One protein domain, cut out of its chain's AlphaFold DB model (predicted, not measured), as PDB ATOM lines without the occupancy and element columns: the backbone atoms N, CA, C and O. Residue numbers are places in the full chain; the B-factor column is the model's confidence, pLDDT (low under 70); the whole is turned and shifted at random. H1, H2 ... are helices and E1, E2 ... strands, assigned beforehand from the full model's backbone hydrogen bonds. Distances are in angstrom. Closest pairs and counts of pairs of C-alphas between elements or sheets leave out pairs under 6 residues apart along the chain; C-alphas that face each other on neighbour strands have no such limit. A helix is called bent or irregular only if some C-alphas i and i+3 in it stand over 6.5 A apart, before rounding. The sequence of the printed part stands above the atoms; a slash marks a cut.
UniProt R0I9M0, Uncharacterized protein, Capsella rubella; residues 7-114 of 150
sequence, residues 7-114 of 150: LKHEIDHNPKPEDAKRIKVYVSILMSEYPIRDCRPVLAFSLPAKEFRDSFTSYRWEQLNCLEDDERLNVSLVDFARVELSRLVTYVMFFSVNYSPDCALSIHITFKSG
ATOM      1  N   LEU A   7     183.876 241.449 221.792       74.94
ATOM      2  CA  LEU A   7     183.338 240.741 222.949       74.94
ATOM      3  C   LEU A   7     184.108 239.440 223.160       74.94
ATOM      4  O   LEU A   7     184.080 238.542 222.320       74.94
ATOM      5  N   LYS A   8     184.785 239.333 224.303       80.50
ATOM      6  CA  LYS A   8     185.328 238.063 224.800       80.50
ATOM      7  C   LYS A   8     184.423 237.510 225.885       80.50
ATOM      8  O   LYS A   8     183.880 238.284 226.671       80.50
ATOM      9  N   HIS A   9     184.302 236.191 225.952       80.12
ATOM     10  CA  HIS A   9     183.509 235.532 226.979       80.12
ATOM     11  C   HIS A   9     184.220 234.322 227.582       80.12
ATOM     12  O   HIS A   9     185.059 233.701 226.934       80.12
ATOM     13  N   GLU A  10     183.856 233.991 228.815       82.81
ATOM     14  CA  GLU A  10     184.250 232.769 229.514       82.81
ATOM     15  C   GLU A  10     183.042 232.226 230.280       82.81
ATOM     16  O   GLU A  10     182.235 232.996 230.809       82.81
ATOM     17  N   ILE A  11     182.913 230.904 230.329       80.62
ATOM     18  CA  ILE A  11     181.872 230.210 231.084       80.62
ATOM     19  C   ILE A  11     182.551 229.532 232.271       80.62
ATOM     20  O   ILE A  11     183.549 228.831 232.097       80.62
ATOM     21  N   ASP A  12     182.008 229.718 233.471       78.19
ATOM     22  CA  ASP A  12     182.470 228.968 234.639       78.19
ATOM     23  C   ASP A  12     181.993 227.513 234.546       78.19
ATOM     24  O   ASP A  12     180.829 227.194 234.803       78.19
ATOM     25  N   HIS A  13     182.897 226.627 234.139       74.62
ATOM     26  CA  HIS A  13     182.629 225.193 234.038       74.62
ATOM     27  C   HIS A  13     182.870 224.432 235.347       74.62
ATOM     28  O   HIS A  13     182.541 223.248 235.419       74.62
ATOM     29  N   ASN A  14     183.436 225.074 236.372       77.06
ATOM     30  CA  ASN A  14     183.702 224.450 237.665       77.06
ATOM     31  C   ASN A  14     183.197 225.351 238.802       77.06
ATOM     32  O   ASN A  14     184.005 225.836 239.606       77.06
ATOM     33  N   PRO A  15     181.871 225.588 238.863       74.88
ATOM     34  CA  PRO A  15     181.295 226.462 239.866       74.88
ATOM     35  C   PRO A  15     181.571 225.913 241.264       74.88
ATOM     36  O   PRO A  15     181.561 224.702 241.506       74.88
ATOM     37  N   LYS A  16     181.782 226.825 242.215       80.19
ATOM     38  CA  LYS A  16     181.857 226.469 243.634       80.19
ATOM     39  C   LYS A  16     180.535 225.814 244.073       80.19
ATOM     40  O   LYS A  16     179.503 226.065 243.445       80.19
ATOM     41  N   PRO A  17     180.517 225.000 245.142       76.75
ATOM     42  CA  PRO A  17     179.304 224.305 245.583       76.75
ATOM     43  C   PRO A  17     178.088 225.224 245.785       76.75
ATOM     44  O   PRO A  17     176.967 224.853 245.442       76.75
ATOM     45  N   GLU A  18     178.306 226.445 246.275       79.75
ATOM     46  CA  GLU A  18     177.285 227.487 246.436       79.75
ATOM     47  C   GLU A  18     176.656 227.968 245.114       79.75
ATOM     48  O   GLU A  18     175.544 228.495 245.108       79.75
ATOM     49  N   ASP A  19     177.335 227.748 243.989       76.06
ATOM     50  CA  ASP A  19     176.941 228.155 242.642       76.06
ATOM     51  C   ASP A  19     176.522 226.964 241.760       76.06
ATOM     52  O   ASP A  19     176.297 227.137 240.567       76.06
ATOM     53  N   ALA A  20     176.350 225.758 242.317       73.12
ATOM     54  CA  ALA A  20     176.047 224.531 241.561       73.12
ATOM     55  C   ALA A  20     174.754 224.583 240.709       73.12
ATOM     56  O   ALA A  20     174.532 223.726 239.858       73.12
ATOM     57  N   LYS A  21     173.895 225.590 240.922       80.56
ATOM     58  CA  LYS A  21     172.692 225.878 240.118       80.56
ATOM     59  C   LYS A  21     172.804 227.183 239.326       80.56
ATOM     60  O   LYS A  21     171.791 227.811 239.024       80.56
ATOM     61  N   ARG A  22     174.015 227.649 239.031       83.62
ATOM     62  CA  ARG A  22     174.250 228.888 238.291       83.62
ATOM     63  C   ARG A  22     175.152 228.641 237.094       83.62
ATOM     64  O   ARG A  22     176.191 228.004 237.196       83.62
ATOM     65  N   ILE A  23     174.752 229.201 235.964       83.69
ATOM     66  CA  ILE A  23     175.573 229.326 234.767       83.69
ATOM     67  C   ILE A  23     176.183 230.718 234.839       83.69
ATOM     68  O   ILE A  23     175.458 231.699 234.678       83.69
ATOM     69  N   LYS A  24     177.482 230.834 235.122       85.31
ATOM     70  CA  LYS A  24     178.155 232.136 235.102       85.31
ATOM     71  C   LYS A  24     178.799 232.361 233.746       85.31
ATOM     72  O   LYS A  24     179.630 231.567 233.311       85.31
ATOM     73  N   VAL A  25     178.422 233.459 233.109       83.19
ATOM     74  CA  VAL A  25     178.992 233.933 231.854       83.19
ATOM     75  C   VAL A  25     179.682 235.261 232.128       83.19
ATOM     76  O   VAL A  25     179.050 236.261 232.476       83.19
ATOM     77  N   TYR A  26     180.997 235.275 231.976       84.19
ATOM     78  CA  TYR A  26     181.802 236.481 232.073       84.19
ATOM     79  C   TYR A  26     181.991 237.055 230.683       84.19
ATOM     80  O   TYR A  26     182.410 236.346 229.777       84.19
ATOM     81  N   VAL A  27     181.708 238.340 230.518       83.50
ATOM     82  CA  VAL A  27     181.788 239.054 229.248       83.50
ATOM     83  C   VAL A  27     182.719 240.248 229.419       83.50
ATOM     84  O   VAL A  27     182.618 241.037 230.360       83.50
ATOM     85  N   SER A  28     183.686 240.365 228.522       80.06
ATOM     86  CA  SER A  28     184.628 241.478 228.459       80.06
ATOM     87  C   SER A  28     184.429 242.226 227.147       80.06
ATOM     88  O   SER A  28     184.628 241.651 226.078       80.06
ATOM     89  N   ILE A  29     184.078 243.506 227.236       78.31
ATOM     90  CA  ILE A  29     184.031 244.429 226.101       78.31
ATOM     91  C   ILE A  29     185.420 245.059 225.976       78.31
ATOM     92  O   ILE A  29     185.856 245.798 226.864       78.31
ATOM     93  N   LEU A  30     186.142 244.723 224.906       73.81
ATOM     94  CA  LEU A  30     187.460 245.283 224.616       73.81
ATOM     95  C   LEU A  30     187.296 246.626 223.899       73.81
ATOM     96  O   LEU A  30     186.638 246.661 222.867       73.81
ATOM     97  N   MET A  31     187.905 247.699 224.409       69.81
ATOM     98  CA  MET A  31     187.920 249.014 223.749       69.81
ATOM     99  C   MET A  31     189.335 249.429 223.338       69.81
ATOM    100  O   MET A  31     190.303 249.130 224.042       69.81
ATOM    101  N   SER A  32     189.463 250.137 222.211       61.50
ATOM    102  CA  SER A  32     190.760 250.476 221.618       61.50
ATOM    103  C   SER A  32     191.441 251.710 222.226       61.50
ATOM    104  O   SER A  32     192.660 251.664 222.391       61.50
ATOM    105  N   GLU A  33     190.725 252.798 222.563       56.78
ATOM    106  CA  GLU A  33     191.400 254.107 222.736       56.78
ATOM    107  C   GLU A  33     190.909 255.075 223.833       56.78
ATOM    108  O   GLU A  33     191.326 256.228 223.834       56.78
ATOM    109  N   TYR A  34     190.157 254.646 224.849       54.22
ATOM    110  CA  TYR A  34     189.921 255.497 226.031       54.22
ATOM    111  C   TYR A  34     190.455 254.847 227.310       54.22
ATOM    112  O   TYR A  34     190.341 253.627 227.458       54.22
ATOM    113  N   PRO A  35     191.066 255.612 228.244       50.72
ATOM    114  CA  PRO A  35     191.505 255.051 229.508       50.72
ATOM    115  C   PRO A  35     190.258 254.623 230.276       50.72
ATOM    116  O   PRO A  35     189.582 255.444 230.891       50.72
ATOM    117  N   ILE A  36     189.955 253.327 230.229       55.22
ATOM    118  CA  ILE A  36     189.024 252.682 231.147       55.22
ATOM    119  C   ILE A  36     189.639 252.883 232.535       55.22
ATOM    120  O   ILE A  36     190.547 252.159 232.940       55.22
ATOM    121  N   ARG A  37     189.226 253.956 233.220       49.66
ATOM    122  CA  ARG A  37     189.773 254.348 234.528       49.66
ATOM    123  C   ARG A  37     189.400 253.359 235.630       49.66
ATOM    124  O   ARG A  37     190.020 253.390 236.685       49.66
ATOM    125  N   ASP A  38     188.432 252.481 235.379       52.72
ATOM    126  CA  ASP A  38     187.980 251.483 236.339       52.72
ATOM    127  C   ASP A  38     187.618 250.184 235.600       52.72
ATOM    128  O   ASP A  38     186.631 250.121 234.870       52.72
ATOM    129  N   CYS A  39     188.406 249.123 235.797       51.59
ATOM    130  CA  CYS A  39     188.117 247.767 235.299       51.59
ATOM    131  C   CYS A  39     187.026 247.059 236.131       51.59
ATOM    132  O   CYS A  39     186.963 245.827 236.166       51.59
ATOM    133  N   ARG A  40     186.201 247.816 236.865       57.72
ATOM    134  CA  ARG A  40     185.092 247.261 237.641       57.72
ATOM    135  C   ARG A  40     184.045 246.692 236.675       57.72
ATOM    136  O   ARG A  40     183.853 247.255 235.595       57.72
ATOM    137  N   PRO A  41     183.370 245.581 237.024       56.69
ATOM    138  CA  PRO A  41     182.195 245.135 236.312       56.69
ATOM    139  C   PRO A  41     181.212 246.283 236.280       56.69
ATOM    140  O   PRO A  41     180.863 246.890 237.291       56.69
ATOM    141  N   VAL A  42     180.853 246.594 235.054       72.69
ATOM    142  CA  VAL A  42     179.994 247.705 234.697       72.69
ATOM    143  C   VAL A  42     178.551 247.282 234.905       72.69
ATOM    144  O   VAL A  42     177.700 248.104 235.211       72.69
ATOM    145  N   LEU A  43     178.297 245.978 234.772       79.56
ATOM    146  CA  LEU A  43     176.984 245.396 234.913       79.56
ATOM    147  C   LEU A  43     177.103 243.944 235.391       79.56
ATOM    148  O   LEU A  43     177.877 243.158 234.841       79.56
ATOM    149  N   ALA A  44     176.338 243.590 236.418       86.00
ATOM    150  CA  ALA A  44     176.197 242.222 236.899       86.00
ATOM    151  C   ALA A  44     174.724 241.957 237.202       86.00
ATOM    152  O   ALA A  44     174.102 242.708 237.951       86.00
ATOM    153  N   PHE A  45     174.165 240.903 236.619       85.88
ATOM    154  CA  PHE A  45     172.772 240.522 236.832       85.88
ATOM    155  C   PHE A  45     172.598 239.013 236.711       85.88
ATOM    156  O   PHE A  45     173.443 238.305 236.159       85.88
ATOM    157  N   SER A  46     171.492 238.523 237.257       87.06
ATOM    158  CA  SER A  46     171.108 237.121 237.194       87.06
ATOM    159  C   SER A  46     169.648 237.030 236.783       87.06
ATOM    160  O   SER A  46     168.832 237.830 237.238       87.06
ATOM    161  N   LEU A  47     169.332 236.063 235.933       87.50
ATOM    162  CA  LEU A  47     167.967 235.714 235.570       87.50
ATOM    163  C   LEU A  47     167.802 234.192 235.581       87.50
ATOM    164  O   LEU A  47     168.773 233.471 235.339       87.50
ATOM    165  N   PRO A  48     166.601 233.661 235.837       87.44
ATOM    166  CA  PRO A  48     166.341 232.241 235.646       87.44
ATOM    167  C   PRO A  48     166.662 231.825 234.206       87.44
ATOM    168  O   PRO A  48     166.212 232.445 233.243       87.44
ATOM    169  N   ALA A  49     167.425 230.748 234.033       85.75
ATOM    170  CA  ALA A  49     167.831 230.284 232.708       85.75
ATOM    171  C   ALA A  49     166.616 229.864 231.861       85.75
ATOM    172  O   ALA A  49     166.606 230.032 230.639       85.75
ATOM    173  N   LYS A  50     165.554 229.385 232.523       85.25
ATOM    174  CA  LYS A  50     164.249 229.129 231.911       85.25
ATOM    175  C   LYS A  50     163.604 230.388 231.323       85.25
ATOM    176  O   LYS A  50     163.076 230.304 230.224       85.25
ATOM    177  N   GLU A  51     163.682 231.541 231.988       85.06
ATOM    178  CA  GLU A  51     163.105 232.785 231.455       85.06
ATOM    179  C   GLU A  51     163.778 233.191 230.143       85.06
ATOM    180  O   GLU A  51     163.088 233.513 229.177       85.06
ATOM    181  N   PHE A  52     165.111 233.094 230.066       85.31
ATOM    182  CA  PHE A  52     165.828 233.320 228.810       85.31
ATOM    183  C   PHE A  52     165.421 232.306 227.740       85.31
ATOM    184  O   PHE A  52     165.123 232.678 226.609       85.31
ATOM    185  N   ARG A  53     165.385 231.016 228.093       84.19
ATOM    186  CA  ARG A  53     165.021 229.936 227.169       84.19
ATOM    187  C   ARG A  53     163.619 230.124 226.590       84.19
ATOM    188  O   ARG A  53     163.445 229.962 225.386       84.19
ATOM    189  N   ASP A  54     162.647 230.456 227.431       87.50
ATOM    190  CA  ASP A  54     161.242 230.589 227.045       87.50
ATOM    191  C   ASP A  54     161.006 231.852 226.197       87.50
ATOM    192  O   ASP A  54     160.082 231.889 225.388       87.50
ATOM    193  N   SER A  55     161.866 232.868 226.334       86.44
ATOM    194  CA  SER A  55     161.734 234.159 225.648       86.44
ATOM    195  C   SER A  55     162.834 234.453 224.624       86.44
ATOM    196  O   SER A  55     162.898 235.580 224.139       86.44
ATOM    197  N   PHE A  56     163.669 233.478 224.243       80.19
ATOM    198  CA  PHE A  56     164.952 233.725 223.561       80.19
ATOM    199  C   PHE A  56     164.864 234.582 222.283       80.19
ATOM    200  O   PHE A  56     165.743 235.401 222.038       80.19
ATOM    201  N   THR A  57     163.807 234.431 221.474       77.69
ATOM    202  CA  THR A  57     163.594 235.224 220.243       77.69
ATOM    203  C   THR A  57     163.145 236.658 220.509       77.69
ATOM    204  O   THR A  57     163.184 237.496 219.613       77.69
ATOM    205  N   SER A  58     162.675 236.928 221.723       84.56
ATOM    206  CA  SER A  58     162.029 238.175 222.135       84.56
ATOM    207  C   SER A  58     162.716 238.861 223.318       84.56
ATOM    208  O   SER A  58     162.287 239.946 223.708       84.56
ATOM    209  N   TYR A  59     163.761 238.255 223.890       85.81
ATOM    210  CA  TYR A  59     164.468 238.795 225.046       85.81
ATOM    211  C   TYR A  59     165.208 240.080 224.661       85.81
ATOM    212  O   TYR A  59     166.026 240.094 223.743       85.81
ATOM    213  N   ARG A  60     164.906 241.179 225.360       83.38
ATOM    214  CA  ARG A  60     165.295 242.535 224.936       83.38
ATOM    215  C   ARG A  60     166.595 243.062 225.532       83.38
ATOM    216  O   ARG A  60     167.016 244.148 225.148       83.38
ATOM    217  N   TRP A  61     167.231 242.324 226.444       88.00
ATOM    218  CA  TRP A  61     168.469 242.757 227.109       88.00
ATOM    219  C   TRP A  61     168.384 244.170 227.707       88.00
ATOM    220  O   TRP A  61     169.327 244.951 227.603       88.00
ATOM    221  N   GLU A  62     167.261 244.500 228.349       87.88
ATOM    222  CA  GLU A  62     167.006 245.834 228.917       87.88
ATOM    223  C   GLU A  62     168.050 246.244 229.963       87.88
ATOM    224  O   GLU A  62     168.309 247.428 230.151       87.88
ATOM    225  N   GLN A  63     168.727 245.274 230.589       85.31
ATOM    226  CA  GLN A  63     169.842 245.543 231.494       85.31
ATOM    227  C   GLN A  63     170.999 246.286 230.804       85.31
ATOM    228  O   GLN A  63     171.755 246.963 231.486       85.31
ATOM    229  N   LEU A  64     171.146 246.194 229.475       85.50
ATOM    230  CA  LEU A  64     172.168 246.934 228.728       85.50
ATOM    231  C   LEU A  64     171.816 248.408 228.504       85.50
ATOM    232  O   LEU A  64     172.709 249.171 228.145       85.50
ATOM    233  N   ASN A  65     170.565 248.824 228.732       85.00
ATOM    234  CA  ASN A  65     170.149 250.218 228.550       85.00
ATOM    235  C   ASN A  65     170.955 251.159 229.455       85.00
ATOM    236  O   ASN A  65     171.342 252.233 229.022       85.00
ATOM    237  N   CYS A  66     171.343 250.706 230.653       79.75
ATOM    238  CA  CYS A  66     172.172 251.510 231.550       79.75
ATOM    239  C   CYS A  66     173.562 251.836 230.973       79.75
ATOM    240  O   CYS A  66     174.202 252.781 231.416       79.75
ATOM    241  N   LEU A  67     174.065 251.049 230.012       77.50
ATOM    242  CA  LEU A  67     175.343 251.324 229.351       77.50
ATOM    243  C   LEU A  67     175.218 252.459 228.327       77.50
ATOM    244  O   LEU A  67     176.203 253.159 228.089       77.50
ATOM    245  N   GLU A  68     174.027 252.606 227.744       75.94
ATOM    246  CA  GLU A  68     173.635 253.705 226.862       75.94
ATOM    247  C   GLU A  68     173.361 254.971 227.685       75.94
ATOM    248  O   GLU A  68     173.951 256.016 227.418       75.94
ATOM    249  N   ASP A  69     172.539 254.846 228.733       75.62
ATOM    250  CA  ASP A  69     172.106 255.951 229.598       75.62
ATOM    251  C   ASP A  69     173.274 256.602 230.361       75.62
ATOM    252  O   ASP A  69     173.298 257.816 230.542       75.62
ATOM    253  N   ASP A  70     174.272 255.812 230.778       70.19
ATOM    254  CA  ASP A  70     175.491 256.315 231.428       70.19
ATOM    255  C   ASP A  70     176.509 256.915 230.423       70.19
ATOM    256  O   ASP A  70     177.642 257.217 230.810       70.19
ATOM    257  N   GLU A  71     176.172 257.013 229.129       66.69
ATOM    258  CA  GLU A  71     177.057 257.427 228.022       66.69
ATOM    259  C   GLU A  71     178.360 256.600 227.918       66.69
ATOM    260  O   GLU A  71     179.342 257.005 227.291       66.69
ATOM    261  N   ARG A  72     178.397 255.407 228.530       68.44
ATOM    262  CA  ARG A  72     179.583 254.530 228.536       68.44
ATOM    263  C   ARG A  72     179.787 253.840 227.197       68.44
ATOM    264  O   ARG A  72     180.919 253.506 226.853       68.44
ATOM    265  N   LEU A  73     178.695 253.581 226.483       73.62
ATOM    266  CA  LEU A  73     178.662 253.044 225.132       73.62
ATOM    267  C   LEU A  73     177.660 253.844 224.304       73.62
ATOM    268  O   LEU A  73     176.595 254.214 224.786       73.62
ATOM    269  N   ASN A  74     177.985 254.071 223.034       77.94
ATOM    270  CA  ASN A  74     177.019 254.621 222.091       77.94
ATOM    271  C   ASN A  74     175.965 253.558 221.704       77.94
ATOM    272  O   ASN A  74     176.180 252.353 221.870       77.94
ATOM    273  N   VAL A  75     174.843 254.010 221.138       80.81
ATOM    274  CA  VAL A  75     173.706 253.153 220.752       80.81
ATOM    275  C   VAL A  75     174.130 251.983 219.858       80.81
ATOM    276  O   VAL A  75     173.704 250.852 220.080       80.81
ATOM    277  N   SER A  76     175.017 252.215 218.882       81.06
ATOM    278  CA  SER A  76     175.433 251.158 217.950       81.06
ATOM    279  C   SER A  76     176.261 250.064 218.632       81.06
ATOM    280  O   SER A  76     176.123 248.887 218.295       81.06
ATOM    281  N   LEU A  77     177.080 250.420 219.624       77.69
ATOM    282  CA  LEU A  77     177.839 249.470 220.436       77.69
ATOM    283  C   LEU A  77     176.943 248.689 221.400       77.69
ATOM    284  O   LEU A  77     177.179 247.500 221.621       77.69
ATOM    285  N   VAL A  78     175.908 249.328 221.946       81.69
ATOM    286  CA  VAL A  78     174.909 248.651 222.781       81.69
ATOM    287  C   VAL A  78     174.110 247.654 221.942       81.69
ATOM    288  O   VAL A  78     173.989 246.496 222.339       81.69
ATOM    289  N   ASP A  79     173.653 248.038 220.751       85.50
ATOM    290  CA  ASP A  79     172.956 247.136 219.825       85.50
ATOM    291  C   ASP A  79     173.828 245.953 219.398       85.50
ATOM    292  O   ASP A  79     173.379 244.804 219.420       85.50
ATOM    293  N   PHE A  80     175.103 246.204 219.092       83.94
ATOM    294  CA  PHE A  80     176.069 245.142 218.826       83.94
ATOM    295  C   PHE A  80     176.201 244.179 220.018       83.94
ATOM    296  O   PHE A  80     176.152 242.959 219.842       83.94
ATOM    297  N   ALA A  81     176.298 244.707 221.243       83.00
ATOM    298  CA  ALA A  81     176.369 243.892 222.450       83.00
ATOM    299  C   ALA A  81     175.097 243.063 222.685       83.00
ATOM    300  O   ALA A  81     175.209 241.896 223.058       83.00
ATOM    301  N   ARG A  82     173.902 243.609 222.415       87.19
ATOM    302  CA  ARG A  82     172.623 242.875 222.493       87.19
ATOM    303  C   ARG A  82     172.621 241.666 221.548       87.19
ATOM    304  O   ARG A  82     172.256 240.561 221.960       87.19
ATOM    305  N   VAL A  83     173.059 241.848 220.301       86.38
ATOM    306  CA  VAL A  83     173.116 240.771 219.295       86.38
ATOM    307  C   VAL A  83     174.110 239.683 219.704       86.38
ATOM    308  O   VAL A  83     173.762 238.499 219.736       86.38
ATOM    309  N   GLU A  84     175.330 240.064 220.072       85.50
ATOM    310  CA  GLU A  84     176.373 239.099 220.428       85.50
ATOM    311  C   GLU A  84     176.092 238.379 221.753       85.50
ATOM    312  O   GLU A  84     176.325 237.174 221.840       85.50
ATOM    313  N   LEU A  85     175.527 239.054 222.762       86.19
ATOM    314  CA  LEU A  85     175.078 238.395 223.997       86.19
ATOM    315  C   LEU A  85     173.970 237.383 223.718       86.19
ATOM    316  O   LEU A  85     174.023 236.273 224.242       86.19
ATOM    317  N   SER A  86     173.004 237.720 222.859       86.50
ATOM    318  CA  SER A  86     171.954 236.778 222.451       86.50
ATOM    319  C   SER A  86     172.553 235.521 221.829       86.50
ATOM    320  O   SER A  86     172.198 234.403 222.211       86.50
ATOM    321  N   ARG A  87     173.504 235.698 220.903       85.31
ATOM    322  CA  ARG A  87     174.202 234.598 220.229       85.31
ATOM    323  C   ARG A  87     174.990 233.746 221.221       85.31
ATOM    324  O   ARG A  87     174.880 232.521 221.196       85.31
ATOM    325  N   LEU A  88     175.733 234.394 222.114       83.88
ATOM    326  CA  LEU A  88     176.524 233.751 223.155       83.88
ATOM    327  C   LEU A  88     175.650 232.925 224.094       83.88
ATOM    328  O   LEU A  88     175.873 231.730 224.249       83.88
ATOM    329  N   VAL A  89     174.654 233.546 224.723       83.19
ATOM    330  CA  VAL A  89     173.817 232.872 225.719       83.19
ATOM    331  C   VAL A  89     173.032 231.735 225.077       83.19
ATOM    332  O   VAL A  89     172.933 230.666 225.672       83.19
ATOM    333  N   THR A  90     172.565 231.901 223.837       85.06
ATOM    334  CA  THR A  90     171.958 230.803 223.068       85.06
ATOM    335  C   THR A  90     172.944 229.648 222.891       85.06
ATOM    336  O   THR A  90     172.600 228.496 223.149       85.06
ATOM    337  N   TYR A  91     174.192 229.934 222.516       82.56
ATOM    338  CA  TYR A  91     175.223 228.905 222.407       82.56
ATOM    339  C   TYR A  91     175.442 228.165 223.738       82.56
ATOM    340  O   TYR A  91     175.402 226.935 223.778       82.56
ATOM    341  N   VAL A  92     175.583 228.896 224.848       78.94
ATOM    342  CA  VAL A  92     175.770 228.312 226.187       78.94
ATOM    343  C   VAL A  92     174.585 227.441 226.601       78.94
ATOM    344  O   VAL A  92     174.782 226.312 227.049       78.94
ATOM    345  N   MET A  93     173.368 227.953 226.425       77.62
ATOM    346  CA  MET A  93     172.134 227.326 226.893       77.62
ATOM    347  C   MET A  93     171.734 226.083 226.099       77.62
ATOM    348  O   MET A  93     171.160 225.162 226.675       77.62
ATOM    349  N   PHE A  94     171.993 226.063 224.789       76.31
ATOM    350  CA  PHE A  94     171.502 225.003 223.907       76.31
ATOM    351  C   PHE A  94     172.593 224.054 223.406       76.31
ATOM    352  O   PHE A  94     172.274 222.921 223.052       76.31
ATOM    353  N   PHE A  95     173.855 224.490 223.361       70.62
ATOM    354  CA  PHE A  95     174.913 223.750 222.664       70.62
ATOM    355  C   PHE A  95     176.128 223.432 223.533       70.62
ATOM    356  O   PHE A  95     176.806 222.442 223.268       70.62
ATOM    357  N   SER A  96     176.419 224.239 224.559       64.25
ATOM    358  CA  SER A  96     177.701 224.131 225.255       64.25
ATOM    359  C   SER A  96     177.685 223.194 226.467       64.25
ATOM    360  O   SER A  96     178.724 222.598 226.741       64.25
ATOM    361  N   VAL A  97     176.558 223.011 227.178       61.78
ATOM    362  CA  VAL A  97     176.440 222.058 228.307       61.78
ATOM    363  C   VAL A  97     174.972 221.655 228.557       61.78
ATOM    364  O   VAL A  97     174.063 222.457 228.351       61.78
ATOM    365  N   ASN A  98     174.724 220.434 229.055       65.12
ATOM    366  CA  ASN A  98     173.407 219.994 229.552       65.12
ATOM    367  C   ASN A  98     173.064 220.697 230.879       65.12
ATOM    368  O   ASN A  98     173.195 220.114 231.957       65.12
ATOM    369  N   TYR A  99     172.650 221.960 230.821       70.06
ATOM    370  CA  TYR A  99     172.211 222.688 232.009       70.06
ATOM    371  C   TYR A  99     170.751 222.387 232.358       70.06
ATOM    372  O   TYR A  99     169.891 222.271 231.483       70.06
ATOM    373  N   SER A 100     170.459 222.288 233.661       72.69
ATOM    374  CA  SER A 100     169.075 222.208 234.132       72.69
ATOM    375  C   SER A 100     168.346 223.528 233.842       72.69
ATOM    376  O   SER A 100     168.917 224.597 234.079       72.69
ATOM    377  N   PRO A 101     167.079 223.497 233.390       72.06
ATOM    378  CA  PRO A 101     166.259 224.704 233.281       72.06
ATOM    379  C   PRO A 101     166.038 225.405 234.633       72.06
ATOM    380  O   PRO A 101     165.709 226.587 234.646       72.06
ATOM    381  N   ASP A 102     166.265 224.712 235.754       80.31
ATOM    382  CA  ASP A 102     166.169 225.278 237.108       80.31
ATOM    383  C   ASP A 102     167.416 226.082 237.521       80.31
ATOM    384  O   ASP A 102     167.485 226.596 238.640       80.31
ATOM    385  N   CYS A 103     168.430 226.168 236.654       84.62
ATOM    386  CA  CYS A 103     169.604 226.993 236.898       84.62
ATOM    387  C   CYS A 103     169.299 228.488 236.706       84.62
ATOM    388  O   CYS A 103     168.424 228.873 235.933       84.62
ATOM    389  N   ALA A 104     170.076 229.350 237.359       86.50
ATOM    390  CA  ALA A 104     170.111 230.782 237.070       86.50
ATOM    391  C   ALA A 104     171.267 231.108 236.113       86.50
ATOM    392  O   ALA A 104     172.396 230.668 236.319       86.50
ATOM    393  N   LEU A 105     171.008 231.907 235.088       86.31
ATOM    394  CA  LEU A 105     172.015 232.489 234.214       86.31
ATOM    395  C   LEU A 105     172.508 233.802 234.826       86.31
ATOM    396  O   LEU A 105     171.752 234.760 234.957       86.31
ATOM    397  N   SER A 106     173.780 233.845 235.206       87.94
ATOM    398  CA  SER A 106     174.435 235.016 235.787       87.94
ATOM    399  C   SER A 106     175.423 235.594 234.786       87.94
ATOM    400  O   SER A 106     176.299 234.882 234.299       87.94
ATOM    401  N   ILE A 107     175.275 236.875 234.467       86.75
ATOM    402  CA  ILE A 107     176.084 237.560 233.462       86.75
ATOM    403  C   ILE A 107     176.851 238.688 234.131       86.75
ATOM    404  O   ILE A 107     176.282 239.509 234.853       86.75
ATOM    405  N   HIS A 108     178.153 238.730 233.863       85.62
ATOM    406  CA  HIS A 108     179.068 239.727 234.402       85.62
ATOM    407  C   HIS A 108     179.784 240.433 233.256       85.62
ATOM    408  O   HIS A 108     180.605 239.820 232.579       85.62
ATOM    409  N   ILE A 109     179.501 241.719 233.043       83.94
ATOM    410  CA  ILE A 109     180.081 242.516 231.958       83.94
ATOM    411  C   ILE A 109     181.136 243.468 232.518       83.94
ATOM    412  O   ILE A 109     180.894 244.219 233.464       83.94
ATOM    413  N   THR A 110     182.319 243.449 231.914       80.62
ATOM    414  CA  THR A 110     183.471 244.289 232.274       80.62
ATOM    415  C   THR A 110     184.021 244.992 231.037       80.62
ATOM    416  O   THR A 110     183.986 244.434 229.939       80.62
ATOM    417  N   PHE A 111     184.566 246.198 231.205       75.25
ATOM    418  CA  PHE A 111     185.391 246.825 230.171       75.25
ATOM    419  C   PHE A 111     186.849 246.409 230.342       75.25
ATOM    420  O   PHE A 111     187.377 246.397 231.456       75.25
ATOM    421  N   LYS A 112     187.518 246.095 229.232       71.06
ATOM    422  CA  LYS A 112     188.964 245.862 229.204       71.06
ATOM    423  C   LYS A 112     189.606 246.680 228.098       71.06
ATOM    424  O   LYS A 112     189.038 246.874 227.027       71.06
ATOM    425  N   SER A 113     190.821 247.145 228.358       64.88
ATOM    426  CA  SER A 113     191.624 247.769 227.316       64.88
ATOM    427  C   SER A 113     192.068 246.704 226.315       64.88
ATOM    428  O   SER A 113     192.590 245.659 226.707       64.88
ATOM    429  N   GLY A 114     191.871 246.973 225.024       57.84
ATOM    430  CA  GLY A 114     192.433 246.176 223.933       57.84
ATOM    431  C   GLY A 114     193.958 246.297 223.847       57.84
ATOM    432  O   GLY A 114     194.610 245.438 223.254       57.84
TER     433      GLY A 114
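What this domain is: This is residues 7 to 114 of the 150 residues of an uncharacterized protein of Capsella rubella (UniProt R0I9M0). One twisted sheet of four strands has three helices over one face, and its other face is bare. The long helix H3 runs under the E1 and E2 side, H2 folds back beside its first part toward E3, and H1 follows straight on from the end of E3, beside the start of E4. The printed part has 108 residues, with E1, E2, E3, H1, H2, H3 and E4 in that order along it; the sheet's order is E1, E2, E4, E3, mixed, and the class is mixed, helices and strands. It is compact, with a radius of gyration of the C-alphas of 14.1 A and spans of 40, 30 and 20 A.

How they stand to each other: E1, residues 7 to 11, is an edge strand and forms an antiparallel hairpin with E2, residues 22 to 31; N 8 and O 28 are 2.9 A apart, within hydrogen-bond range. E2 is parallel to E4, residues 104 to 113, at 19 degrees, with N 25 and O 106 at 2.8 A. E4 is antiparallel to the other edge strand, E3, residues 41 to 48, at 164 degrees, with N 105 and O 47 at 2.7 A. E1 and E3 are apart. H1, residues 49 to 55, H2, residues 62 to 69, and H3, residues 75 to 96, are on one face of the sheet, in two layers, helices over strands. The closest C-alphas of H1 and E4 are those of Ala 49 and Ala 104, 4.9 A apart; those of E3 and H2 are Phe 45 and Gln 63, 7.9 A apart. H2 and H3 form a helical hairpin: they touch at Glu 68 and Val 75, closest C-alphas 6.1 A apart, at a shallow tilt of 27 degrees, opposite ways, H3 with residues 75 to 82 alone. H1 and H3 are close but not clearly touching, with the C-alphas of Arg 53 and Met 93 closest at 7.6 A. H3 has a height over the sheet of 8.8 A and runs slantwise to the strands, at 35 degrees to E2 on the local plane. Every O i to N i+4 pair is within hydrogen-bond range in H1, but 17 of 18 in H3 and 1 of 4 in H2, where 3 of 5 O i to N i+3 pairs are.

Where its parts are: E1 begins at C-alpha 7, (183.338, 240.741, 222.949), and spans 13.4 A; E2 spans 28.3 A and E3 20.4 A. H1 spans 10.1 A, H2 11.4 A and H3 29.6 A. H3 is only just irregular, with C-alphas 93 and 96 6.6 A apart. E4 spans 29.1 A to C-alpha 113, (191.624, 247.769, 227.316).

The domain as a whole: The C-alphas of Glu 33 and Asp 102 are the two farthest apart, 40.9 A. The printed part has no cut and no long link. Its mean pLDDT is 77.6; residues 31 to 41, 71 to 72, 96 to 98 and 113 to 114 are under 70.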